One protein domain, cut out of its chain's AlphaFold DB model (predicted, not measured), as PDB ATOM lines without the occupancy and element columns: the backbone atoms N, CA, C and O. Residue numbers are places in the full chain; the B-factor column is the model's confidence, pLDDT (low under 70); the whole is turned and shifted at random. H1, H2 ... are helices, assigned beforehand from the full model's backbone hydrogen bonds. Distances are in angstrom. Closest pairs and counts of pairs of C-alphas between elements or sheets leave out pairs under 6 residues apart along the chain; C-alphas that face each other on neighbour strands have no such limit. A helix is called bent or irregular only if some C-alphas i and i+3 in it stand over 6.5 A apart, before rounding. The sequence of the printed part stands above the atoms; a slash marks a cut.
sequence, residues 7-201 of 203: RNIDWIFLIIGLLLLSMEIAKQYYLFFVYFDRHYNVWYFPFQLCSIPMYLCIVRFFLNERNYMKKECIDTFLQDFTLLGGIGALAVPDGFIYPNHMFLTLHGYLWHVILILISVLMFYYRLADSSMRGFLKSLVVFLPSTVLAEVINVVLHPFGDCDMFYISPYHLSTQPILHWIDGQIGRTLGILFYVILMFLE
ATOM      1  N   ARG A   7      41.265  13.205  27.142       76.38
ATOM      2  CA  ARG A   7      40.160  12.285  26.828       76.38
ATOM      3  C   ARG A   7      40.060  11.071  27.764       76.38
ATOM      4  O   ARG A   7      38.957  10.662  28.080       76.38
ATOM      5  N   ASN A   8      41.174  10.505  28.223       85.75
ATOM      6  CA  ASN A   8      41.178   9.375  29.160       85.75
ATOM      7  C   ASN A   8      40.682   9.792  30.549       85.75
ATOM      8  O   ASN A   8      40.005   9.014  31.207       85.75
ATOM      9  N   ILE A   9      40.991  11.020  30.972       90.19
ATOM     10  CA  ILE A   9      40.524  11.576  32.247       90.19
ATOM     11  C   ILE A   9      39.001  11.744  32.220       90.19
ATOM     12  O   ILE A   9      38.322  11.349  33.160       90.19
ATOM     13  N   ASP A  10      38.451  12.256  31.119       92.12
ATOM     14  CA  ASP A  10      36.999  12.409  30.969       92.12
ATOM     15  C   ASP A  10      36.259  11.065  31.083       92.12
ATOM     16  O   ASP A  10      35.239  10.987  31.766       92.12
ATOM     17  N   TRP A  11      36.802   9.995  30.493       95.00
ATOM     18  CA  TRP A  11      36.244   8.647  30.639       95.00
ATOM     19  C   TRP A  11      36.293   8.122  32.076       95.00
ATOM     20  O   TRP A  11      35.343   7.470  32.497       95.00
ATOM     21  N   ILE A  12      37.357   8.410  32.835       95.56
ATOM     22  CA  ILE A  12      37.454   8.007  34.249       95.56
ATOM     23  C   ILE A  12      36.282   8.594  35.039       95.56
ATOM     24  O   ILE A  12      35.563   7.851  35.704       95.56
ATOM     25  N   PHE A  13      36.043   9.903  34.921       96.19
ATOM     26  CA  PHE A  13      34.939  10.545  35.636       96.19
ATOM     27  C   PHE A  13      33.571  10.079  35.139       96.19
ATOM     28  O   PHE A  13      32.682   9.884  35.962       96.19
ATOM     29  N   LEU A  14      33.404   9.808  33.839       97.75
ATOM     30  CA  LEU A  14      32.163   9.209  33.341       97.75
ATOM     31  C   LEU A  14      31.900   7.839  33.979       97.75
ATOM     32  O   LEU A  14      30.791   7.587  34.438       97.75
ATOM     33  N   ILE A  15      32.910   6.966  34.029       98.12
ATOM     34  CA  ILE A  15      32.782   5.629  34.625       98.12
ATOM     35  C   ILE A  15      32.430   5.740  36.110       98.12
ATOM     36  O   ILE A  15      31.533   5.039  36.568       98.12
ATOM     37  N   ILE A  16      33.080   6.644  36.848       98.06
ATOM     38  CA  ILE A  16      32.761   6.887  38.259       98.06
ATOM     39  C   ILE A  16      31.326   7.412  38.413       98.06
ATOM     40  O   ILE A  16      30.589   6.927  39.266       98.06
ATOM     41  N   GLY A  17      30.896   8.356  37.572       98.38
ATOM     42  CA  GLY A  17      29.528   8.879  37.594       98.38
ATOM     43  C   GLY A  17      28.476   7.801  37.310       98.38
ATOM     44  O   GLY A  17      27.470   7.722  38.010       98.38
ATOM     45  N   LEU A  18      28.729   6.920  36.336       98.62
ATOM     46  CA  LEU A  18      27.859   5.780  36.024       98.62
ATOM     47  C   LEU A  18      27.865   4.712  37.127       98.62
ATOM     48  O   LEU A  18      26.826   4.104  37.389       98.62
ATOM     49  N   LEU A  19      29.003   4.497  37.792       98.50
ATOM     50  CA  LEU A  19      29.093   3.633  38.967       98.50
ATOM     51  C   LEU A  19      28.222   4.183  40.103       98.50
ATOM     52  O   LEU A  19      27.388   3.446  40.621       98.50
ATOM     53  N   LEU A  20      28.360   5.471  40.436       98.56
ATOM     54  CA  LEU A  20      27.526   6.131  41.443       98.56
ATOM     55  C   LEU A  20      26.041   6.059  41.068       98.56
ATOM     56  O   LEU A  20      25.225   5.683  41.899       98.56
ATOM     57  N   LEU A  21      25.683   6.293  39.803       98.62
ATOM     58  CA  LEU A  21      24.299   6.149  39.336       98.62
ATOM     59  C   LEU A  21      23.761   4.733  39.522       98.62
ATOM     60  O   LEU A  21      22.639   4.546  39.986       98.62
ATOM     61  N   SER A  22      24.572   3.727  39.207       98.50
ATOM     62  CA  SER A  22      24.194   2.326  39.397       98.50
ATOM     63  C   SER A  22      24.017   1.992  40.881       98.50
ATOM     64  O   SER A  22      23.057   1.319  41.253       98.50
ATOM     65  N   MET A  23      24.913   2.497  41.736       98.44
ATOM     66  CA  MET A  23      24.810   2.356  43.187       98.44
ATOM     67  C   MET A  23      23.548   3.036  43.726       98.44
ATOM     68  O   MET A  23      22.869   2.451  44.566       98.44
ATOM     69  N   GLU A  24      23.218   4.234  43.244       98.44
ATOM     70  CA  GLU A  24      22.029   4.985  43.651       98.44
ATOM     71  C   GLU A  24      20.754   4.230  43.270       98.44
ATOM     72  O   GLU A  24      19.887   4.025  44.112       98.44
ATOM     73  N   ILE A  25      20.669   3.717  42.039       98.31
ATOM     74  CA  ILE A  25      19.544   2.881  41.596       98.31
ATOM     75  C   ILE A  25      19.409   1.638  42.487       98.31
ATOM     76  O   ILE A  25      18.305   1.310  42.922       98.31
ATOM     77  N   ALA A  26      20.521   0.967  42.803       98.06
ATOM     78  CA  ALA A  26      20.509  -0.198  43.684       98.06
ATOM     79  C   ALA A  26      20.044   0.157  45.110       98.06
ATOM     80  O   ALA A  26      19.259  -0.586  45.702       98.06
ATOM     81  N   LYS A  27      20.470   1.312  45.642       97.31
ATOM     82  CA  LYS A  27      20.001   1.850  46.927       97.31
ATOM     83  C   LYS A  27      18.496   2.106  46.899       97.31
ATOM     84  O   LYS A  27      17.794   1.608  47.772       97.31
ATOM     85  N   GLN A  28      17.993   2.822  45.892       97.69
ATOM     86  CA  GLN A  28      16.565   3.131  45.754       97.69
ATOM     87  C   GLN A  28      15.717   1.859  45.633       97.69
ATOM     88  O   GLN A  28      14.681   1.744  46.285       97.69
ATOM     89  N   TYR A  29      16.181   0.874  44.861       97.44
ATOM     90  CA  TYR A  29      15.517  -0.424  44.746       97.44
ATOM     91  C   TYR A  29      15.430  -1.136  46.102       97.44
ATOM     92  O   TYR A  29      14.359  -1.602  46.488       97.44
ATOM     93  N   TYR A  30      16.540  -1.198  46.845       97.19
ATOM     94  CA  TYR A  30      16.571  -1.834  48.161       97.19
ATOM     95  C   TYR A  30      15.667  -1.108  49.165       97.19
ATOM     96  O   TYR A  30      14.889  -1.750  49.867       97.19
ATOM     97  N   LEU A  31      15.730   0.225  49.209       96.62
ATOM     98  CA  LEU A  31      14.883   1.031  50.088       96.62
ATOM     99  C   LEU A  31      13.402   0.774  49.811       96.62
ATOM    100  O   LEU A  31      12.651   0.493  50.739       96.62
ATOM    101  N   PHE A  32      12.998   0.804  48.541       96.75
ATOM    102  CA  PHE A  32      11.606   0.617  48.159       96.75
ATOM    103  C   PHE A  32      11.119  -0.811  48.417       96.75
ATOM    104  O   PHE A  32      10.093  -0.991  49.057       96.75
ATOM    105  N   PHE A  33      11.828  -1.842  47.950       96.75
ATOM    106  CA  PHE A  33      11.314  -3.218  48.014       96.75
ATOM    107  C   PHE A  33      11.606  -3.953  49.322       96.75
ATOM    108  O   PHE A  33      10.879  -4.890  49.642       96.75
ATOM    109  N   VAL A  34      12.670  -3.587  50.043       94.94
ATOM    110  CA  VAL A  34      13.137  -4.334  51.223       94.94
ATOM    111  C   VAL A  34      12.918  -3.551  52.510       94.94
ATOM    112  O   VAL A  34      12.476  -4.134  53.493       94.94
ATOM    113  N   TYR A  35      13.238  -2.254  52.527       94.69
ATOM    114  CA  TYR A  35      13.226  -1.475  53.768       94.69
ATOM    115  C   TYR A  35      11.854  -0.856  54.081       94.69
ATOM    116  O   TYR A  35      11.405  -0.917  55.220       94.69
ATOM    117  N   PHE A  36      11.169  -0.297  53.079       94.69
ATOM    118  CA  PHE A  36       9.901   0.428  53.252       94.69
ATOM    119  C   PHE A  36       8.669  -0.301  52.700       94.69
ATOM    120  O   PHE A  36       7.633   0.326  52.503       94.69
ATOM    121  N   ASP A  37       8.764  -1.603  52.418       93.31
ATOM    122  CA  ASP A  37       7.638  -2.431  51.947       93.31
ATOM    123  C   ASP A  37       6.803  -1.783  50.820       93.31
ATOM    124  O   ASP A  37       5.582  -1.681  50.867       93.31
ATOM    125  N   ARG A  38       7.488  -1.312  49.774       94.88
ATOM    126  CA  ARG A  38       6.930  -0.655  48.575       94.88
ATOM    127  C   ARG A  38       6.290   0.711  48.823       94.88
ATOM    128  O   ARG A  38       5.538   1.200  47.977       94.88
ATOM    129  N   HIS A  39       6.641   1.367  49.921       93.88
ATOM    130  CA  HIS A  39       6.359   2.778  50.138       93.88
ATOM    131  C   HIS A  39       7.605   3.613  49.853       93.88
ATOM    132  O   HIS A  39       8.690   3.353  50.369       93.88
ATOM    133  N   TYR A  40       7.474   4.621  48.991       93.94
ATOM    134  CA  TYR A  40       8.594   5.510  48.706       93.94
ATOM    135  C   TYR A  40       8.763   6.526  49.835       93.94
ATOM    136  O   TYR A  40       7.819   7.239  50.165       93.94
ATOM    137  N   ASN A  41       9.967   6.611  50.397       94.81
ATOM    138  CA  ASN A  41      10.316   7.612  51.396       94.81
ATOM    139  C   ASN A  41      11.117   8.748  50.738       94.81
ATOM    140  O   ASN A  41      12.253   8.549  50.300       94.81
ATOM    141  N   VAL A  42      10.517   9.941  50.692       95.44
ATOM    142  CA  VAL A  42      11.079  11.135  50.041       95.44
ATOM    143  C   VAL A  42      12.339  11.678  50.719       95.44
ATOM    144  O   VAL A  42      13.100  12.405  50.081       95.44
ATOM    145  N   TRP A  43      12.644  11.245  51.945       94.31
ATOM    146  CA  TRP A  43      13.930  11.489  52.604       94.31
ATOM    147  C   TRP A  43      15.119  11.036  51.751       94.31
ATOM    148  O   TRP A  43      16.181  11.660  51.713       94.31
ATOM    149  N   TYR A  44      14.928   9.932  51.031       94.56
ATOM    150  CA  TYR A  44      15.960   9.294  50.228       94.56
ATOM    151  C   TYR A  44      15.989   9.792  48.792       94.56
ATOM    152  O   TYR A  44      16.730   9.226  47.989       94.56
ATOM    153  N   PHE A  45      15.220  10.831  48.453       96.38
ATOM    154  CA  PHE A  45      15.254  11.417  47.121       96.38
ATOM    155  C   PHE A  45      16.708  11.755  46.738       96.38
ATOM    156  O   PHE A  45      17.427  12.304  47.572       96.38
ATOM    157  N   PRO A  46      17.186  11.396  45.531       96.06
ATOM    158  CA  PRO A  46      18.612  11.394  45.192       96.06
ATOM    159  C   PRO A  46      19.176  12.794  44.899       96.06
ATOM    160  O   PRO A  46      19.901  12.985  43.926       96.06
ATOM    161  N   PHE A  47      18.877  13.792  45.726       97.25
ATOM    162  CA  PHE A  47      19.305  15.180  45.532       97.25
ATOM    163  C   PHE A  47      19.961  15.786  46.786       97.25
ATOM    164  O   PHE A  47      19.863  16.982  47.055       97.25
ATOM    165  N   GLN A  48      20.647  14.957  47.573       94.50
ATOM    166  CA  GLN A  48      21.519  15.415  48.652       94.50
ATOM    167  C   GLN A  48      22.825  16.006  48.095       94.50
ATOM    168  O   GLN A  48      23.237  15.703  46.976       94.50
ATOM    169  N   LEU A  49      23.550  16.797  48.895       94.00
ATOM    170  CA  LEU A  49      24.836  17.371  48.470       94.00
ATOM    171  C   LEU A  49      25.829  16.279  48.029       94.00
ATOM    172  O   LEU A  49      26.542  16.443  47.043       94.00
ATOM    173  N   CYS A  50      25.811  15.130  48.709       95.06
ATOM    174  CA  CYS A  50      26.625  13.964  48.378       95.06
ATOM    175  C   CYS A  50      26.164  13.212  47.115       95.06
ATOM    176  O   CYS A  50      26.939  12.419  46.581       95.06
ATOM    177  N   SER A  51      24.950  13.450  46.601       96.62
ATOM    178  CA  SER A  51      24.483  12.854  45.343       96.62
ATOM    179  C   SER A  51      24.812  13.707  44.115       96.62
ATOM    180  O   SER A  51      24.985  13.163  43.026       96.62
ATOM    181  N   ILE A  52      25.005  15.022  44.275       98.06
ATOM    182  CA  ILE A  52      25.375  15.940  43.182       98.06
ATOM    183  C   ILE A  52      26.588  15.474  42.350       98.06
ATOM    184  O   ILE A  52      26.511  15.531  41.115       98.06
ATOM    185  N   PRO A  53      27.683  14.962  42.951       97.94
ATOM    186  CA  PRO A  53      28.865  14.533  42.208       97.94
ATOM    187  C   PRO A  53      28.581  13.461  41.152       97.94
ATOM    188  O   PRO A  53      29.208  13.466  40.095       97.94
ATOM    189  N   MET A  54      27.597  12.586  41.384       98.31
ATOM    190  CA  MET A  54      27.147  11.579  40.418       98.31
ATOM    191  C   MET A  54      26.710  12.228  39.099       98.31
ATOM    192  O   MET A  54      27.195  11.860  38.026       98.31
ATOM    193  N   TYR A  55      25.829  13.231  39.180       98.25
ATOM    194  CA  TYR A  55      25.326  13.956  38.014       98.25
ATOM    195  C   TYR A  55      26.437  14.764  37.347       98.25
ATOM    196  O   TYR A  55      26.592  14.723  36.125       98.25
ATOM    197  N   LEU A  56      27.241  15.473  38.141       98.06
ATOM    198  CA  LEU A  56      28.292  16.341  37.622       98.06
ATOM    199  C   LEU A  56      29.400  15.564  36.913       98.06
ATOM    200  O   LEU A  56      29.843  15.999  35.855       98.06
ATOM    201  N   CYS A  57      29.799  14.396  37.421       97.81
ATOM    202  CA  CYS A  57      30.746  13.505  36.751       97.81
ATOM    203  C   CYS A  57      30.276  13.100  35.344       97.81
ATOM    204  O   CYS A  57      31.068  13.106  34.397       97.81
ATOM    205  N   ILE A  58      28.980  12.807  35.185       98.00
ATOM    206  CA  ILE A  58      28.378  12.473  33.887       98.00
ATOM    207  C   ILE A  58      28.311  13.716  32.991       98.00
ATOM    208  O   ILE A  58      28.760  13.679  31.846       98.00
ATOM    209  N   VAL A  59      27.804  14.843  33.503       96.75
ATOM    210  CA  VAL A  59      27.689  16.103  32.743       96.75
ATOM    211  C   VAL A  59      29.058  16.586  32.259       96.75
ATOM    212  O   VAL A  59      29.203  16.976  31.098       96.75
ATOM    213  N   ARG A  60      30.082  16.505  33.114       94.75
ATOM    214  CA  ARG A  60      31.470  16.890  32.828       94.75
ATOM    215  C   ARG A  60      32.020  16.218  31.570       94.75
ATOM    216  O   ARG A  60      32.759  16.860  30.821       94.75
ATOM    217  N   PHE A  61      31.667  14.953  31.323       94.56
ATOM    218  CA  PHE A  61      32.102  14.206  30.139       94.56
ATOM    219  C   PHE A  61      31.636  14.856  28.828       94.56
ATOM    220  O   PHE A  61      32.386  14.897  27.854       94.56
ATOM    221  N   PHE A  62      30.427  15.419  28.812       93.44
ATOM    222  CA  PHE A  62      29.857  16.065  27.628       93.44
ATOM    223  C   PHE A  62      30.385  17.489  27.397       93.44
ATOM    224  O   PHE A  62      30.159  18.067  26.330       93.44
ATOM    225  N   LEU A  63      31.115  18.066  28.358       91.88
ATOM    226  CA  LEU A  63      31.709  19.393  28.223       91.88
ATOM    227  C   LEU A  63      33.033  19.333  27.457       91.88
ATOM    228  O   LEU A  63      34.010  18.701  27.872       91.88
ATOM    229  N   ASN A  64      33.067  20.057  26.342       85.06
ATOM    230  CA  ASN A  64      34.237  20.199  25.484       85.06
ATOM    231  C   ASN A  64      34.975  21.528  25.740       85.06
ATOM    232  O   ASN A  64      34.636  22.293  26.643       85.06
ATOM    233  N   GLU A  65      35.998  21.814  24.931       80.50
ATOM    234  CA  GLU A  65      36.852  23.003  25.072       80.50
ATOM    235  C   GLU A  65      36.071  24.327  24.994       80.50
ATOM    236  O   GLU A  65      36.429  25.291  25.665       80.50
ATOM    237  N   ARG A  66      34.951  24.372  24.257       85.88
ATOM    238  CA  ARG A  66      34.087  25.565  24.174       85.88
ATOM    239  C   ARG A  66      33.385  25.871  25.496       85.88
ATOM    240  O   ARG A  66      32.914  26.983  25.704       85.88
ATOM    241  N   ASN A  67      33.298  24.887  26.389       88.12
ATOM    242  CA  ASN A  67      32.684  25.002  27.704       88.12
ATOM    243  C   ASN A  67      33.721  24.932  28.830       88.12
ATOM    244  O   ASN A  67      33.351  24.593  29.953       88.12
ATOM    245  N   TYR A  68      34.987  25.266  28.548       87.06
ATOM    246  CA  TYR A  68      36.079  25.191  29.521       87.06
ATOM    247  C   TYR A  68      35.714  25.827  30.869       87.06
ATOM    248  O   TYR A  68      35.836  25.166  31.889       87.06
ATOM    249  N   MET A  69      35.153  27.043  30.872       89.31
ATOM    250  CA  MET A  69      34.772  27.725  32.117       89.31
ATOM    251  C   MET A  69      33.736  26.944  32.935       89.31
ATOM    252  O   MET A  69      33.844  26.865  34.153       89.31
ATOM    253  N   LYS A  70      32.740  26.333  32.277       93.56
ATOM    254  CA  LYS A  70      31.730  25.505  32.962       93.56
ATOM    255  C   LYS A  70      32.355  24.229  33.519       93.56
ATOM    256  O   LYS A  70      32.005  23.810  34.615       93.56
ATOM    257  N   LYS A  71      33.274  23.632  32.757       94.00
ATOM    258  CA  LYS A  71      34.004  22.429  33.159       94.00
ATOM    259  C   LYS A  71      34.902  22.709  34.361       94.00
ATOM    260  O   LYS A  71      34.834  21.963  35.317       94.00
ATOM    261  N   GLU A  72      35.632  23.823  34.359       93.94
ATOM    262  CA  GLU A  72      36.439  24.287  35.495       93.94
ATOM    263  C   GLU A  72      35.578  24.515  36.750       93.94
ATOM    264  O   GLU A  72      35.933  24.034  37.818       93.94
ATOM    265  N   CYS A  73      34.407  25.159  36.632       95.75
ATOM    266  CA  CYS A  73      33.499  25.347  37.775       95.75
ATOM    267  C   CYS A  73      33.008  24.011  38.357       95.75
ATOM    268  O   CYS A  73      32.930  23.864  39.574       95.75
ATOM    269  N   ILE A  74      32.678  23.045  37.491       97.00
ATOM    270  CA  ILE A  74      32.299  21.689  37.903       97.00
ATOM    271  C   ILE A  74      33.482  20.967  38.544       97.00
ATOM    272  O   ILE A  74      33.294  20.313  39.560       97.00
ATOM    273  N   ASP A  75      34.685  21.094  37.991       96.44
ATOM    274  CA  ASP A  75      35.886  20.431  38.502       96.44
ATOM    275  C   ASP A  75      36.255  20.971  39.887       96.44
ATOM    276  O   ASP A  75      36.529  20.181  40.790       96.44
ATOM    277  N   THR A  76      36.163  22.288  40.096       96.19
ATOM    278  CA  THR A  76      36.330  22.898  41.421       96.19
ATOM    279  C   THR A  76      35.216  22.494  42.384       96.19
ATOM    280  O   THR A  76      35.514  22.131  43.518       96.19
ATOM    281  N   PHE A  77      33.949  22.452  41.952       96.81
ATOM    282  CA  PHE A  77      32.870  21.938  42.807       96.81
ATOM    283  C   PHE A  77      33.136  20.484  43.224       96.81
ATOM    284  O   PHE A  77      33.000  20.122  44.391       96.81
ATOM    285  N   LEU A  78      33.532  19.653  42.255       97.38
ATOM    286  CA  LEU A  78      33.824  18.242  42.459       97.38
ATOM    287  C   LEU A  78      35.040  18.024  43.356       97.38
ATOM    288  O   LEU A  78      35.106  16.988  44.001       97.38
ATOM    289  N   GLN A  79      35.982  18.963  43.399       96.62
ATOM    290  CA  GLN A  79      37.083  18.926  44.346       96.62
ATOM    291  C   GLN A  79      36.610  19.304  45.749       96.62
ATOM    292  O   GLN A  79      36.794  18.510  46.665       96.62
ATOM    293  N   ASP A  80      35.973  20.462  45.907       94.94
ATOM    294  CA  ASP A  80      35.775  21.081  47.220       94.94
ATOM    295  C   ASP A  80      34.524  20.534  47.930       94.94
ATOM    296  O   ASP A  80      34.628  19.825  48.933       94.94
ATOM    297  N   PHE A  81      33.334  20.754  47.360       95.44
ATOM    298  CA  PHE A  81      32.056  20.368  47.977       95.44
ATOM    299  C   PHE A  81      31.887  18.850  48.097       95.44
ATOM    300  O   PHE A  81      31.320  18.357  49.073       95.44
ATOM    301  N   THR A  82      32.397  18.087  47.128       96.00
ATOM    302  CA  THR A  82      32.399  16.618  47.209       96.00
ATOM    303  C   THR A  82      33.304  16.114  48.330       96.00
ATOM    304  O   THR A  82      32.959  15.130  48.987       96.00
ATOM    305  N   LEU A  83      34.451  16.772  48.559       95.56
ATOM    306  CA  LEU A  83      35.396  16.367  49.600       95.56
ATOM    307  C   LEU A  83      34.787  16.627  50.966       95.56
ATOM    308  O   LEU A  83      34.769  15.727  51.804       95.56
ATOM    309  N   LEU A  84      34.245  17.831  51.152       93.62
ATOM    310  CA  LEU A  84      33.527  18.194  52.360       93.62
ATOM    311  C   LEU A  84      32.368  17.230  52.617       93.62
ATOM    312  O   LEU A  84      32.290  16.661  53.700       93.62
ATOM    313  N   GLY A  85      31.491  17.010  51.634       91.31
ATOM    314  CA  GLY A  85      30.351  16.107  51.787       91.31
ATOM    315  C   GLY A  85      30.782  14.676  52.121       91.31
ATOM    316  O   GLY A  85      30.191  14.038  52.989       91.31
ATOM    317  N   GLY A  86      31.852  14.186  51.484       93.25
ATOM    318  CA  GLY A  86      32.455  12.883  51.766       93.25
ATOM    319  C   GLY A  86      32.996  12.764  53.193       93.25
ATOM    320  O   GLY A  86      32.650  11.824  53.907       93.25
ATOM    321  N   ILE A  87      33.826  13.719  53.622       94.12
ATOM    322  CA  ILE A  87      34.441  13.723  54.958       94.12
ATOM    323  C   ILE A  87      33.393  13.966  56.044       94.12
ATOM    324  O   ILE A  87      33.368  13.232  57.028       94.12
ATOM    325  N   GLY A  88      32.520  14.960  55.870       91.38
ATOM    326  CA  GLY A  88      31.500  15.335  56.849       91.38
ATOM    327  C   GLY A  88      30.555  14.178  57.166       91.38
ATOM    328  O   GLY A  88      30.319  13.873  58.331       91.38
ATOM    329  N   ALA A  89      30.104  13.458  56.139       91.12
ATOM    330  CA  ALA A  89      29.271  12.276  56.319       91.12
ATOM    331  C   ALA A  89      30.020  11.128  57.023       91.12
ATOM    332  O   ALA A  89      29.455  10.463  57.882       91.12
ATOM    333  N   LEU A  90      31.300  10.895  56.713       93.25
ATOM    334  CA  LEU A  90      32.090   9.871  57.413       93.25
ATOM    335  C   LEU A  90      32.419  10.255  58.863       93.25
ATOM    336  O   LEU A  90      32.580   9.365  59.697       93.25
ATOM    337  N   ALA A  91      32.511  11.552  59.167       91.62
ATOM    338  CA  ALA A  91      32.712  12.056  60.522       91.62
ATOM    339  C   ALA A  91      31.458  11.889  61.398       91.62
ATOM    340  O   ALA A  91      31.584  11.677  62.602       91.62
ATOM    341  N   VAL A  92      30.266  11.946  60.793       89.69
ATOM    342  CA  VAL A  92      28.972  11.730  61.459       89.69
ATOM    343  C   VAL A  92      28.180  10.648  60.702       89.69
ATOM    344  O   VAL A  92      27.245  10.957  59.959       89.69
ATOM    345  N   PRO A  93      28.549   9.362  60.857       88.25
ATOM    346  CA  PRO A  93      28.033   8.286  60.012       88.25
ATOM    347  C   PRO A  93      26.604   7.848  60.353       88.25
ATOM    348  O   PRO A  93      26.023   7.044  59.623       88.25
ATOM    349  N   ASP A  94      26.016   8.374  61.431       85.50
ATOM    350  CA  ASP A  94      24.687   7.992  61.923       85.50
ATOM    351  C   ASP A  94      23.600   8.097  60.840       85.50
ATOM    352  O   ASP A  94      22.674   7.291  60.809       85.50
ATOM    353  N   GLY A  95      23.751   9.025  59.886       80.56
ATOM    354  CA  GLY A  95      22.811   9.209  58.776       80.56
ATOM    355  C   GLY A  95      22.746   8.051  57.768       80.56
ATOM    356  O   GLY A  95      21.828   8.005  56.945       80.56
ATOM    357  N   PHE A  96      23.697   7.111  57.797       85.00
ATOM    358  CA  PHE A  96      23.700   5.951  56.900       85.00
ATOM    359  C   PHE A  96      24.086   4.625  57.567       85.00
ATOM    360  O   PHE A  96      24.350   3.647  56.868       85.00
ATOM    361  N   ILE A  97      24.069   4.549  58.898       90.50
ATOM    362  CA  ILE A  97      24.169   3.278  59.622       90.50
ATOM    363  C   ILE A  97      22.764   2.696  59.789       90.50
ATOM    364  O   ILE A  97      21.944   3.219  60.536       90.50
ATOM    365  N   TYR A  98      22.501   1.571  59.121       88.94
ATOM    366  CA  TYR A  98      21.232   0.849  59.219       88.94
ATOM    367  C   TYR A  98      21.425  -0.482  59.954       88.94
ATOM    368  O   TYR A  98      21.969  -1.434  59.372       88.94
ATOM    369  N   PRO A  99      20.972  -0.597  61.218       88.50
ATOM    370  CA  PRO A  99      20.972  -1.867  61.935       88.50
ATOM    371  C   PRO A  99      20.238  -2.941  61.126       88.50
ATOM    372  O   PRO A  99      19.166  -2.689  60.587       88.50
ATOM    373  N   ASN A 100      20.822  -4.136  61.022       89.25
ATOM    374  CA  ASN A 100      20.290  -5.279  60.261       89.25
ATOM    375  C   ASN A 100      20.169  -5.098  58.731       89.25
ATOM    376  O   ASN A 100      19.783  -6.042  58.046       89.25
ATOM    377  N   HIS A 101      20.583  -3.959  58.164       93.00
ATOM    378  CA  HIS A 101      20.599  -3.725  56.715       93.00
ATOM    379  C   HIS A 101      22.009  -3.385  56.225       93.00
ATOM    380  O   HIS A 101      22.301  -2.273  55.784       93.00
ATOM    381  N   MET A 102      22.896  -4.387  56.263       93.94
ATOM    382  CA  MET A 102      24.311  -4.239  55.884       93.94
ATOM    383  C   MET A 102      24.516  -3.650  54.485       93.94
ATOM    384  O   MET A 102      25.487  -2.930  54.274       93.94
ATOM    385  N   PHE A 103      23.615  -3.935  53.538       95.94
ATOM    386  CA  PHE A 103      23.693  -3.385  52.185       95.94
ATOM    387  C   PHE A 103      23.659  -1.851  52.184       95.94
ATOM    388  O   PHE A 103      24.512  -1.235  51.552       95.94
ATOM    389  N   LEU A 104      22.723  -1.237  52.917       95.62
ATOM    390  CA  LEU A 104      22.588   0.223  52.984       95.62
ATOM    391  C   LEU A 104      23.772   0.858  53.714       95.62
ATOM    392  O   LEU A 104      24.318   1.853  53.241       95.62
ATOM    393  N   THR A 105      24.216   0.236  54.807       96.06
ATOM    394  CA  THR A 105      25.389   0.694  55.559       96.06
ATOM    395  C   THR A 105      26.651   0.663  54.698       96.06
ATOM    396  O   THR A 105      27.347   1.668  54.571       96.06
ATOM    397  N   LEU A 106      26.931  -0.466  54.039       96.06
ATOM    398  CA  LEU A 106      28.095  -0.603  53.165       96.06
ATOM    399  C   LEU A 106      28.006   0.331  51.956       96.06
ATOM    400  O   LEU A 106      29.005   0.945  51.590       96.06
ATOM    401  N   HIS A 107      26.818   0.462  51.359       96.94
ATOM    402  CA  HIS A 107      26.570   1.428  50.295       96.94
ATOM    403  C   HIS A 107      26.950   2.842  50.748       96.94
ATOM    404  O   HIS A 107      27.703   3.504  50.040       96.94
ATOM    405  N   GLY A 108      26.489   3.280  51.926       95.81
ATOM    406  CA  GLY A 108      26.798   4.599  52.480       95.81
ATOM    407  C   GLY A 108      28.302   4.832  52.618       95.81
ATOM    408  O   GLY A 108      28.817   5.820  52.097       95.81
ATOM    409  N   TYR A 109      29.034   3.893  53.219       96.69
ATOM    410  CA  TYR A 109      30.493   4.007  53.335       96.69
ATOM    411  C   TYR A 109      31.197   4.042  51.975       96.69
ATOM    412  O   TYR A 109      32.026   4.919  51.731       96.69
ATOM    413  N   LEU A 110      30.860   3.118  51.068       97.44
ATOM    414  CA  LEU A 110      31.473   3.062  49.739       97.44
ATOM    415  C   LEU A 110      31.190   4.329  48.932       97.44
ATOM    416  O   LEU A 110      32.097   4.843  48.282       97.44
ATOM    417  N   TRP A 111      29.963   4.851  49.005       98.19
ATOM    418  CA  TRP A 111      29.564   6.090  48.346       98.19
ATOM    419  C   TRP A 111      30.499   7.236  48.733       98.19
ATOM    420  O   TRP A 111      31.140   7.832  47.872       98.19
ATOM    421  N   HIS A 112      30.652   7.489  50.035       97.62
ATOM    422  CA  HIS A 112      31.430   8.624  50.532       97.62
ATOM    423  C   HIS A 112      32.942   8.435  50.350       97.62
ATOM    424  O   HIS A 112      33.649   9.406  50.086       97.62
ATOM    425  N   VAL A 113      33.447   7.196  50.371       97.88
ATOM    426  CA  VAL A 113      34.836   6.913  49.974       97.88
ATOM    427  C   VAL A 113      35.061   7.245  48.495       97.88
ATOM    428  O   VAL A 113      36.062   7.879  48.164       97.88
ATOM    429  N   ILE A 114      34.133   6.888  47.600       98.25
ATOM    430  CA  ILE A 114      34.221   7.250  46.175       98.25
ATOM    431  C   ILE A 114      34.187   8.772  45.995       98.25
ATOM    432  O   ILE A 114      34.944   9.291  45.176       98.25
ATOM    433  N   LEU A 115      33.376   9.496  46.772       98.19
ATOM    434  CA  LEU A 115      33.362  10.963  46.752       98.19
ATOM    435  C   LEU A 115      34.739  11.550  47.089       98.19
ATOM    436  O   LEU A 115      35.275  12.341  46.317       98.19
ATOM    437  N   ILE A 116      35.367  11.093  48.174       97.94
ATOM    438  CA  ILE A 116      36.724  11.530  48.536       97.94
ATOM    439  C   ILE A 116      37.718  11.206  47.411       97.94
ATOM    440  O   ILE A 116      38.562  12.035  47.068       97.94
ATOM    441  N   LEU A 117      37.603  10.029  46.786       97.75
ATOM    442  CA  LEU A 117      38.445   9.656  45.646       97.75
ATOM    443  C   LEU A 117      38.248  10.590  44.445       97.75
ATOM    444  O   LEU A 117      39.238  10.958  43.817       97.75
ATOM    445  N   ILE A 118      37.017  11.012  44.133       98.00
ATOM    446  CA  ILE A 118      36.749  12.005  43.076       98.00
ATOM    447  C   ILE A 118      37.532  13.286  43.358       98.00
ATOM    448  O   ILE A 118      38.266  13.748  42.483       98.00
ATOM    449  N   SER A 119      37.432  13.821  44.574       97.25
ATOM    450  CA  SER A 119      38.125  15.053  44.957       97.25
ATOM    451  C   SER A 119      39.643  14.924  44.878       97.25
ATOM    452  O   SER A 119      40.318  15.789  44.316       97.25
ATOM    453  N   VAL A 120      40.193  13.810  45.370       96.44
ATOM    454  CA  VAL A 120      41.633  13.525  45.293       96.44
ATOM    455  C   VAL A 120      42.092  13.406  43.838       96.44
ATOM    456  O   VAL A 120      43.163  13.904  43.495       96.44
ATOM    457  N   LEU A 121      41.295  12.792  42.957       96.00
ATOM    458  CA  LEU A 121      41.607  12.704  41.529       96.00
ATOM    459  C   LEU A 121      41.558  14.080  40.850       96.00
ATOM    460  O   LEU A 121      42.442  14.371  40.041       96.00
ATOM    461  N   MET A 122      40.581  14.933  41.185       95.25
ATOM    462  CA  MET A 122      40.516  16.314  40.680       95.25
ATOM    463  C   MET A 122      41.775  17.102  41.041       95.25
ATOM    464  O   MET A 122      42.386  17.724  40.165       95.25
ATOM    465  N   PHE A 123      42.209  16.989  42.298       94.00
ATOM    466  CA  PHE A 123      43.432  17.611  42.789       94.00
ATOM    467  C   PHE A 123      44.686  17.040  42.108       94.00
ATOM    468  O   PHE A 123      45.513  17.783  41.578       94.00
ATOM    469  N   TYR A 124      44.816  15.709  42.061       93.50
ATOM    470  CA  TYR A 124      45.986  15.022  41.507       93.50
ATOM    471  C   TYR A 124      46.214  15.351  40.027       93.50
ATOM    472  O   TYR A 124      47.343  15.622  39.611       93.50
ATOM    473  N   TYR A 125      45.144  15.369  39.227       92.56
ATOM    474  CA  TYR A 125      45.211  15.723  37.809       92.56
ATOM    475  C   TYR A 125      45.214  17.236  37.547       92.56
ATOM    476  O   TYR A 125      45.328  17.630  36.386       92.56
ATOM    477  N   ARG A 126      45.133  18.071  38.597       92.75
ATOM    478  CA  ARG A 126      45.102  19.543  38.522       92.75
ATOM    479  C   ARG A 126      44.001  20.056  37.592       92.75
ATOM    480  O   ARG A 126      44.258  20.842  36.682       92.75
ATOM    481  N   LEU A 127      42.793  19.531  37.781       92.25
ATOM    482  CA  LEU A 127      41.631  19.840  36.939       92.25
ATOM    483  C   LEU A 127      40.826  21.030  37.468       92.25
ATOM    484  O   LEU A 127      40.238  21.765  36.680       92.25
ATOM    485  N   ALA A 128      40.819  21.209  38.787       92.06
ATOM    486  CA  ALA A 128      40.151  22.306  39.468       92.06
ATOM    487  C   ALA A 128      41.033  23.562  39.554       92.06
ATOM    488  O   ALA A 128      42.261  23.485  39.641       92.06
ATOM    489  N   ASP A 129      40.382  24.722  39.616       92.69
ATOM    490  CA  ASP A 129      40.979  25.968  40.099       92.69
ATOM    491  C   ASP A 129      40.878  25.971  41.633       92.69
ATOM    492  O   ASP A 129      39.824  26.288  42.179       92.69
ATOM    493  N   SER A 130      41.954  25.572  42.322       87.94
ATOM    494  CA  SER A 130      42.008  25.491  43.795       87.94
ATOM    495  C   SER A 130      42.211  26.846  44.485       87.94
ATOM    496  O   SER A 130      42.520  26.888  45.672       87.94
ATOM    497  N   SER A 131      42.122  27.962  43.754       92.00
ATOM    498  CA  SER A 131      42.160  29.292  44.358       92.00
ATOM    499  C   SER A 131      40.796  29.681  44.925       92.00
ATOM    500  O   SER A 131      39.759  29.213  44.455       92.00
ATOM    501  N   MET A 132      40.775  30.661  45.834       89.50
ATOM    502  CA  MET A 132      39.532  31.287  46.302       89.50
ATOM    503  C   MET A 132      38.657  31.789  45.139       89.50
ATOM    504  O   MET A 132      37.433  31.724  45.185       89.50
ATOM    505  N   ARG A 133      39.267  32.266  44.044       89.94
ATOM    506  CA  ARG A 133      38.515  32.686  42.853       89.94
ATOM    507  C   ARG A 133      37.843  31.497  42.166       89.94
ATOM    508  O   ARG A 133      36.713  31.640  41.705       89.94
ATOM    509  N   GLY A 134      38.534  30.365  42.072       90.75
ATOM    510  CA  GLY A 134      37.980  29.115  41.566       90.75
ATOM    511  C   GLY A 134      36.803  28.641  42.407       90.75
ATOM    512  O   GLY A 134      35.734  28.362  41.863       90.75
ATOM    513  N   PHE A 135      36.967  28.654  43.729       92.19
ATOM    514  CA  PHE A 135      35.900  28.349  44.675       92.19
ATOM    515  C   PHE A 135      34.682  29.266  44.484       92.19
ATOM    516  O   PHE A 135      33.571  28.796  44.262       92.19
ATOM    517  N   LEU A 136      34.878  30.587  44.431       92.12
ATOM    518  CA  LEU A 136      33.776  31.527  44.197       92.12
ATOM    519  C   LEU A 136      33.063  31.297  42.854       92.12
ATOM    520  O   LEU A 136      31.859  31.522  42.748       92.12
ATOM    521  N   LYS A 137      33.774  30.837  41.817       91.31
ATOM    522  CA  LYS A 137      33.138  30.446  40.550       91.31
ATOM    523  C   LYS A 137      32.317  29.162  40.696       91.31
ATOM    524  O   LYS A 137      31.261  29.069  40.074       91.31
ATOM    525  N   SER A 138      32.766  28.183  41.485       93.81
ATOM    526  CA  SER A 138      32.060  26.904  41.668       93.81
ATOM    527  C   SER A 138      30.703  27.074  42.366       93.81
ATOM    528  O   SER A 138      29.795  26.263  42.165       93.81
ATOM    529  N   LEU A 139      30.493  28.202  43.055       93.81
ATOM    530  CA  LEU A 139      29.193  28.612  43.594       93.81
ATOM    531  C   LEU A 139      28.087  28.719  42.538       93.81
ATOM    532  O   LEU A 139      26.913  28.578  42.873       93.81
ATOM    533  N   VAL A 140      28.434  28.907  41.258       94.38
ATOM    534  CA  VAL A 140      27.463  28.859  40.150       94.38
ATOM    535  C   VAL A 140      26.804  27.482  40.007       94.38
ATOM    536  O   VAL A 140      25.749  27.370  39.392       94.38
ATOM    537  N   VAL A 141      27.420  26.434  40.558       95.69
ATOM    538  CA  VAL A 141      26.860  25.083  40.653       95.69
ATOM    539  C   VAL A 141      26.168  24.893  42.001       95.69
ATOM    540  O   VAL A 141      25.035  24.412  42.038       95.69
ATOM    541  N   PHE A 142      26.812  25.305  43.098       95.62
ATOM    542  CA  PHE A 142      26.272  25.138  44.450       95.62
ATOM    543  C   PHE A 142      24.951  25.891  44.650       95.62
ATOM    544  O   PHE A 142      23.952  25.263  44.973       95.62
ATOM    545  N   LEU A 143      24.901  27.201  44.389       95.44
ATOM    546  CA  LEU A 143      23.731  28.026  44.705       95.44
ATOM    547  C   LEU A 143      22.456  27.581  43.971       95.44
ATOM    548  O   LEU A 143      21.430  27.432  44.637       95.44
ATOM    549  N   PRO A 144      22.469  27.301  42.652       96.50
ATOM    550  CA  PRO A 144      21.286  26.751  41.994       96.50
ATOM    551  C   PRO A 144      20.893  25.372  42.528       96.50
ATOM    552  O   PRO A 144      19.703  25.080  42.608       96.50
ATOM    553  N   SER A 145      21.865  24.539  42.918       97.25
ATOM    554  CA  SER A 145      21.584  23.235  43.530       97.25
ATOM    555  C   SER A 145      20.920  23.400  44.896       97.25
ATOM    556  O   SER A 145      19.939  22.722  45.167       97.25
ATOM    557  N   THR A 146      21.369  24.352  45.713       96.81
ATOM    558  CA  THR A 146      20.755  24.694  47.004       96.81
ATOM    559  C   THR A 146      19.329  25.220  46.828       96.81
ATOM    560  O   THR A 146      18.425  24.791  47.536       96.81
ATOM    561  N   VAL A 147      19.088  26.094  45.842       96.75
ATOM    562  CA  VAL A 147      17.726  26.562  45.521       96.75
ATOM    563  C   VAL A 147      16.837  25.397  45.083       96.75
ATOM    564  O   VAL A 147      15.695  25.295  45.523       96.75
ATOM    565  N   LEU A 148      17.346  24.501  44.235       97.75
ATOM    566  CA  LEU A 148      16.586  23.337  43.789       97.75
ATOM    567  C   LEU A 148      16.324  22.349  44.936       97.75
ATOM    568  O   LEU A 148      15.225  21.811  45.016       97.75
ATOM    569  N   ALA A 149      17.286  22.154  45.840       97.31
ATOM    570  CA  ALA A 149      17.117  21.351  47.047       97.31
ATOM    571  C   ALA A 149      15.985  21.902  47.924       97.31
ATOM    572  O   ALA A 149      15.119  21.138  48.340       97.31
ATOM    573  N   GLU A 150      15.922  23.222  48.113       96.62
ATOM    574  CA  GLU A 150      14.831  23.859  48.854       96.62
ATOM    575  C   GLU A 150      13.474  23.681  48.163       96.62
ATOM    576  O   GLU A 150      12.485  23.317  48.799       96.62
ATOM    577  N   VAL A 151      13.421  23.866  46.838       97.56
ATOM    578  CA  VAL A 151      12.200  23.605  46.060       97.56
ATOM    579  C   VAL A 151      11.748  22.154  46.232       97.56
ATOM    580  O   VAL A 151      10.559  21.912  46.419       97.56
ATOM    581  N   ILE A 152      12.674  21.192  46.200       97.56
ATOM    582  CA  ILE A 152      12.366  19.775  46.420       97.56
ATOM    583  C   ILE A 152      11.830  19.555  47.839       97.56
ATOM    584  O   ILE A 152      10.795  18.907  47.976       97.56
ATOM    585  N   ASN A 153      12.467  20.126  48.864       97.06
ATOM    586  CA  ASN A 153      12.013  20.013  50.253       97.06
ATOM    587  C   ASN A 153      10.572  20.513  50.407       97.06
ATOM    588  O   ASN A 153       9.739  19.816  50.978       97.06
ATOM    589  N   VAL A 154      10.250  21.678  49.840       96.88
ATOM    590  CA  VAL A 154       8.905  22.273  49.903       96.88
ATOM    591  C   VAL A 154       7.878  21.472  49.102       96.88
ATOM    592  O   VAL A 154       6.781  21.204  49.589       96.88
ATOM    593  N   VAL A 155       8.212  21.076  47.872       97.38
ATOM    594  CA  VAL A 155       7.282  20.369  46.977       97.38
ATOM    595  C   VAL A 155       7.012  18.942  47.448       97.38
ATOM    596  O   VAL A 155       5.892  18.457  47.288       97.38
ATOM    597  N   LEU A 156       8.014  18.262  48.012       96.50
ATOM    598  CA  LEU A 156       7.882  16.875  48.455       96.50
ATOM    599  C   LEU A 156       7.394  16.727  49.898       96.50
ATOM    600  O   LEU A 156       6.944  15.636  50.243       96.50
ATOM    601  N   HIS A 157       7.395  17.792  50.705       95.12
ATOM    602  CA  HIS A 157       6.930  17.749  52.096       95.12
ATOM    603  C   HIS A 157       5.533  17.121  52.297       95.12
ATOM    604  O   HIS A 157       5.374  16.322  53.221       95.12
ATOM    605  N   PRO A 158       4.517  17.366  51.435       96.06
ATOM    606  CA  PRO A 158       3.214  16.703  51.564       96.06
ATOM    607  C   PRO A 158       3.262  15.170  51.464       96.06
ATOM    608  O   PRO A 158       2.302  14.504  51.849       96.06
ATOM    609  N   PHE A 159       4.349  14.607  50.931       94.06
ATOM    610  CA  PHE A 159       4.554  13.168  50.758       94.06
ATOM    611  C   PHE A 159       5.466  12.553  51.835       94.06
ATOM    612  O   PHE A 159       5.683  11.342  51.818       94.06
ATOM    613  N   GLY A 160       5.986  13.358  52.767       93.31
ATOM    614  CA  GLY A 160       6.850  12.929  53.866       93.31
ATOM    615  C   GLY A 160       7.996  13.905  54.134       93.31
ATOM    616  O   GLY A 160       8.183  14.886  53.413       93.31
ATOM    617  N   ASP A 161       8.789  13.619  55.164       91.06
ATOM    618  CA  ASP A 161       9.955  14.441  55.490       91.06
ATOM    619  C   ASP A 161      11.048  14.300  54.430       91.06
ATOM    620  O   ASP A 161      11.428  13.201  54.019       91.06
ATOM    621  N   CYS A 162      11.564  15.444  53.996       92.75
ATOM    622  CA  CYS A 162      12.605  15.566  52.992       92.75
ATOM    623  C   CYS A 162      13.637  16.573  53.502       92.75
ATOM    624  O   CYS A 162      13.256  17.647  53.968       92.75
ATOM    625  N   ASP A 163      14.920  16.212  53.430       93.25
ATOM    626  CA  ASP A 163      16.027  17.033  53.933       93.25
ATOM    627  C   ASP A 163      17.172  17.113  52.925       93.25
ATOM    628  O   ASP A 163      18.326  16.753  53.180       93.25
ATOM    629  N   MET A 164      16.843  17.561  51.714       96.25
ATOM    630  CA  MET A 164      17.849  17.837  50.701       96.25
ATOM    631  C   MET A 164      18.771  18.928  51.229       96.25
ATOM    632  O   MET A 164      18.312  19.980  51.674       96.25
ATOM    633  N   PHE A 165      20.075  18.649  51.185       94.81
ATOM    634  CA  PHE A 165      21.146  19.557  51.610       94.81
ATOM    635  C   PHE A 165      21.090  19.970  53.090       94.81
ATOM    636  O   PHE A 165      21.736  20.943  53.459       94.81
ATOM    637  N   TYR A 166      20.371  19.244  53.952       92.56
ATOM    638  CA  TYR A 166      20.209  19.616  55.365       92.56
ATOM    639  C   TYR A 166      19.507  20.966  55.583       92.56
ATOM    640  O   TYR A 166      19.642  21.578  56.649       92.56
ATOM    641  N   ILE A 167      18.758  21.449  54.584       95.31
ATOM    642  CA  ILE A 167      18.105  22.766  54.587       95.31
ATOM    643  C   ILE A 167      16.576  22.699  54.626       95.31
ATOM    644  O   ILE A 167      15.939  23.715  54.393       95.31
ATOM    645  N   SER A 168      15.960  21.561  54.971       94.81
ATOM    646  CA  SER A 168      14.495  21.497  55.098       94.81
ATOM    647  C   SER A 168      13.943  22.583  56.034       94.81
ATOM    648  O   SER A 168      14.405  22.666  57.177       94.81
ATOM    649  N   PRO A 169      12.947  23.393  55.631       95.06
ATOM    650  CA  PRO A 169      12.397  24.440  56.491       95.06
ATOM    651  C   PRO A 169      11.468  23.886  57.586       95.06
ATOM    652  O   PRO A 169      11.054  24.634  58.471       95.06
ATOM    653  N   TYR A 170      11.135  22.592  57.534       95.12
ATOM    654  CA  TYR A 170      10.085  21.978  58.352       95.12
ATOM    655  C   TYR A 170      10.585  21.317  59.641       95.12
ATOM    656  O   TYR A 170       9.792  21.082  60.551       95.12
ATOM    657  N   HIS A 171      11.884  21.041  59.754       93.31
ATOM    658  CA  HIS A 171      12.489  20.463  60.952       93.31
ATOM    659  C   HIS A 171      13.902  21.008  61.171       93.31
ATOM    660  O   HIS A 171      14.488  21.624  60.283       93.31
ATOM    661  N   LEU A 172      14.452  20.795  62.367       94.69
ATOM    662  CA  LEU A 172      15.838  21.155  62.676       94.69
ATOM    663  C   LEU A 172      16.804  20.298  61.845       94.69
ATOM    664  O   LEU A 172      16.487  19.159  61.501       94.69
ATOM    665  N   SER A 173      17.978  20.841  61.531       92.19
ATOM    666  CA  SER A 173      19.023  20.143  60.782       92.19
ATOM    667  C   SER A 173      19.334  18.781  61.394       92.19
ATOM    668  O   SER A 173      19.469  18.656  62.608       92.19
ATOM    669  N   THR A 174      19.559  17.771  60.560       89.19
ATOM    670  CA  THR A 174      20.038  16.464  61.034       89.19
ATOM    671  C   THR A 174      21.530  16.428  61.359       89.19
ATOM    672  O   THR A 174      21.987  15.516  62.042       89.19
ATOM    673  N   GLN A 175      22.301  17.433  60.935       89.19
ATOM    674  CA  GLN A 175      23.698  17.584  61.348       89.19
ATOM    675  C   GLN A 175      23.781  18.080  62.800       89.19
ATOM    676  O   GLN A 175      23.255  19.162  63.066       89.19
ATOM    677  N   PRO A 176      24.475  17.387  63.727       89.88
ATOM    678  CA  PRO A 176      24.419  17.680  65.165       89.88
ATOM    679  C   PRO A 176      24.766  19.124  65.550       89.88
ATOM    680  O   PRO A 176      24.084  19.738  66.370       89.88
ATOM    681  N   ILE A 177      25.813  19.688  64.937       90.56
ATOM    682  CA  ILE A 177      26.249  21.066  65.213       90.56
ATOM    683  C   ILE A 177      25.188  22.063  64.735       90.56
ATOM    684  O   ILE A 177      24.801  22.961  65.479       90.56
ATOM    685  N   LEU A 178      24.678  21.881  63.516       91.56
ATOM    686  CA  LEU A 178      23.646  22.751  62.954       91.56
ATOM    687  C   LEU A 178      22.308  22.581  63.680       91.56
ATOM    688  O   LEU A 178      21.620  23.566  63.893       91.56
ATOM    689  N   HIS A 179      21.971  21.375  64.144       94.00
ATOM    690  CA  HIS A 179      20.787  21.127  64.967       94.00
ATOM    691  C   HIS A 179      20.812  21.990  66.231       94.00
ATOM    692  O   HIS A 179      19.817  22.611  66.605       94.00
ATOM    693  N   TRP A 180      21.965  22.030  66.909       94.00
ATOM    694  CA  TRP A 180      22.142  22.863  68.092       94.00
ATOM    695  C   TRP A 180      21.988  24.352  67.758       94.00
ATOM    696  O   TRP A 180      21.267  25.048  68.471       94.00
ATOM    697  N   ILE A 181      22.594  24.821  66.658       93.31
ATOM    698  CA  ILE A 181      22.481  26.212  66.187       93.31
ATOM    699  C   ILE A 181      21.026  26.567  65.866       93.31
ATOM    700  O   ILE A 181      20.531  27.574  66.370       93.31
ATOM    701  N   ASP A 182      20.325  25.731  65.100       94.88
ATOM    702  CA  ASP A 182      18.915  25.924  64.748       94.88
ATOM    703  C   ASP A 182      18.044  26.076  66.003       94.88
ATOM    704  O   ASP A 182      17.129  26.899  66.029       94.88
ATOM    705  N   GLY A 183      18.351  25.326  67.068       94.75
ATOM    706  CA  GLY A 183      17.677  25.444  68.360       94.75
ATOM    707  C   GLY A 183      17.923  26.772  69.090       94.75
ATOM    708  O   GLY A 183      17.101  27.158  69.915       94.75
ATOM    709  N   GLN A 184      19.021  27.480  68.796       95.69
ATOM    710  CA  GLN A 184      19.343  28.781  69.403       95.69
ATOM    711  C   GLN A 184      18.801  29.965  68.595       95.69
ATOM    712  O   GLN A 184      18.266  30.909  69.172       95.69
ATOM    713  N   ILE A 185      18.970  29.940  67.269       95.62
ATOM    714  CA  ILE A 185      18.664  31.088  66.392       95.62
ATOM    715  C   ILE A 185      17.406  30.884  65.538       95.62
ATOM    716  O   ILE A 185      16.981  31.795  64.832       95.62
ATOM    717  N   GLY A 186      16.780  29.710  65.616       94.88
ATOM    718  CA  GLY A 186      15.639  29.329  64.792       94.88
ATOM    719  C   GLY A 186      16.057  28.802  63.416       94.88
ATOM    720  O   GLY A 186      17.103  29.155  62.871       94.88
ATOM    721  N   ARG A 187      15.198  27.963  62.825       93.56
ATOM    722  CA  ARG A 187      15.521  27.202  61.608       93.56
ATOM    723  C   ARG A 187      15.867  28.072  60.399       93.56
ATOM    724  O   ARG A 187      16.838  27.793  59.710       93.56
ATOM    725  N   THR A 188      15.125  29.152  60.149       93.75
ATOM    726  CA  THR A 188      15.391  30.035  58.999       93.75
ATOM    727  C   THR A 188      16.783  30.669  59.073       93.75
ATOM    728  O   THR A 188      17.509  30.676  58.082       93.75
ATOM    729  N   LEU A 189      17.179  31.172  60.250       94.12
ATOM    730  CA  LEU A 189      18.519  31.732  60.448       94.12
ATOM    731  C   LEU A 189      19.592  30.640  60.440       94.12
ATOM    732  O   LEU A 189      20.686  30.876  59.938       94.12
ATOM    733  N   GLY A 190      19.267  29.444  60.928       94.50
ATOM    734  CA  GLY A 190      20.120  28.265  60.860       94.50
ATOM    735  C   GLY A 190      20.454  27.816  59.435       94.50
ATOM    736  O   GLY A 190      21.620  27.599  59.114       94.50
ATOM    737  N   ILE A 191      19.465  27.789  58.535       93.94
ATOM    738  CA  ILE A 191      19.668  27.511  57.102       93.94
ATOM    739  C   ILE A 191      20.574  28.571  56.466       93.94
ATOM    740  O   ILE A 191      21.518  28.231  55.751       93.94
ATOM    741  N   LEU A 192      20.326  29.856  56.743       93.56
ATOM    742  CA  LEU A 192      21.182  30.939  56.250       93.56
ATOM    743  C   LEU A 192      22.611  30.800  56.778       93.56
ATOM    744  O   LEU A 192      23.562  30.962  56.016       93.56
ATOM    745  N   PHE A 193      22.765  30.457  58.058       93.50
ATOM    746  CA  PHE A 193      24.063  30.211  58.671       93.50
ATOM    747  C   PHE A 193      24.785  29.033  58.013       93.50
ATOM    748  O   PHE A 193      25.955  29.175  57.678       93.50
ATOM    749  N   TYR A 194      24.103  27.910  57.770       92.38
ATOM    750  CA  TYR A 194      24.665  26.772  57.040       92.38
ATOM    751  C   TYR A 194      25.152  27.192  55.655       92.38
ATOM    752  O   TYR A 194      26.306  26.956  55.311       92.38
ATOM    753  N   VAL A 195      24.307  27.877  54.881       91.38
ATOM    754  CA  VAL A 195      24.673  28.329  53.537       91.38
ATOM    755  C   VAL A 195      25.882  29.260  53.595       91.38
ATOM    756  O   VAL A 195      26.777  29.079  52.782       91.38
ATOM    757  N   ILE A 196      25.961  30.180  54.567       90.44
ATOM    758  CA  ILE A 196      27.129  31.052  54.804       90.44
ATOM    759  C   ILE A 196      28.375  30.242  55.189       90.44
ATOM    760  O   ILE A 196      29.457  30.520  54.677       90.44
ATOM    761  N   LEU A 197      28.235  29.242  56.060       88.81
ATOM    762  CA  LEU A 197      29.332  28.388  56.514       88.81
ATOM    763  C   LEU A 197      29.999  27.674  55.336       88.81
ATOM    764  O   LEU A 197      31.224  27.630  55.277       88.81
ATOM    765  N   MET A 198      29.205  27.227  54.361       87.69
ATOM    766  CA  MET A 198      29.717  26.609  53.136       87.69
ATOM    767  C   MET A 198      30.627  27.550  52.330       87.69
ATOM    768  O   MET A 198      31.467  27.068  51.582       87.69
ATOM    769  N   PHE A 199      30.520  28.882  52.470       83.69
ATOM    770  CA  PHE A 199      31.454  29.832  51.835       83.69
ATOM    771  C   PHE A 199      32.777  29.983  52.594       83.69
ATOM    772  O   PHE A 199      33.756  30.449  52.013       83.69
ATOM    773  N   LEU A 200      32.804  29.654  53.887       72.25
ATOM    774  CA  LEU A 200      33.963  29.867  54.759       72.25
ATOM    775  C   LEU A 200      34.990  28.731  54.674       72.25
ATOM    776  O   LEU A 200      36.074  28.862  55.227       72.25
ATOM    777  N   GLU A 201      34.689  27.647  53.958       65.56
ATOM    778  CA  GLU A 201      35.557  26.465  53.836       65.56
ATOM    779  C   GLU A 201      36.914  26.727  53.168       65.56
ATOM    780  O   GLU A 201      37.827  25.916  53.303       65.56
TER     781      GLU A 201
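This is residues 7 to 201 of the 203 residues of an uncharacterized protein of Lachnospiraceae bacterium TWA4 (UniProt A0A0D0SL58). The long helix H1 makes one border of the body, with H2 and H5 packed on it; H3 packs on H2 and H5 from their other side, and H6 crosses H3 farther out. H7 and H8 form a small V at the border away from H1 and touch no other helix, while the unnamed residues 36 to 51 fold back from the end of H1 into the middle. You see 195 printed residues with eight named helices, H1 to H8 in chain order, and no named strand; the class is all helix. The whole is compact, with a radius of gyration of the C-alphas of 16.9 A, and spans 44 by 39 by 29 A.

Start at H1, residues 7 to 35. It touches H2, residues 52 to 62, with its residues 10 to 21 alone; the closest C-alphas, of Gly 17 and Met 54, are 4.6 A apart, and this helical hairpin has a steep tilt of 38 degrees, only just, opposite ways. H1 also touches H5, residues 102 to 124, at a shallow tilt of 18 degrees, opposite ways, closest at the C-alphas of Lys 27 and Leu 104, 6.8 A. Next look at H3, residues 65 to 91, a hub with H5, touching three helices each. H3 and H5 touch at a steep tilt of 46 degrees, closest at the C-alphas of Gln 79 and Ser 119, 4.1 A. H2 and H3 form a helical hairpin at a shallow tilt of 22 degrees, closest at the C-alphas of Arg 60 and Lys 71, 6.1 A. H6, residues 132 to 159, touches H3 with residues 134 to 142 alone, at a steep tilt of 65 degrees; the C-alphas of Cys 73 and Ser 138 come closest, 4.4 A. H4, residues 93 to 96, touches H5, closest at the C-alphas of Phe 96 and Gly 108, 5.6 A. H7, residues 176 to 185, touches H8, residues 187 to 197, at a steep tilt of 55 degrees, opposite ways, closest at the C-alphas of Asp 182 and Gly 190, 4.7 A. H6 and H8 are apart, only just, 8.4 A at the closest. The helix packing is mostly crossed, only just: 2 of 6 tilted pairs that touch are shallow. Every O i to N i+4 pair is within hydrogen-bond range in H1, H5, H7 and H8, against 5 of 7 in H2, 20 of 23 in H3 and 19 of 24 in H6; H4 is too short for one.

Find C-alpha 7 at (40.160, 12.285, 26.828); from there H1 runs 40.5 A to C-alpha 35 at (13.226, -1.475, 53.768). H3 measures 37.3 A, H5 32.4 A and H6 39.6 A. H3 has a kink of 30 degrees near residue 72 and is irregular, C-alphas 66 and 69 being 8.3 A apart; H6 has a kink of 35 degrees near residue 141 and is irregular, C-alphas 155 and 158 being 7.1 A apart. H8 ends at C-alpha 197, (29.332, 28.388, 56.514).

The C-alphas of Arg 7 and Gln 184 are the two farthest apart, 50.2 A. The printed part has no cut. The links H1 to H2 and H6 to H7 are long, 16 residues each. The mean pLDDT of the printed part is 93.9, and residue 201 alone is under 70.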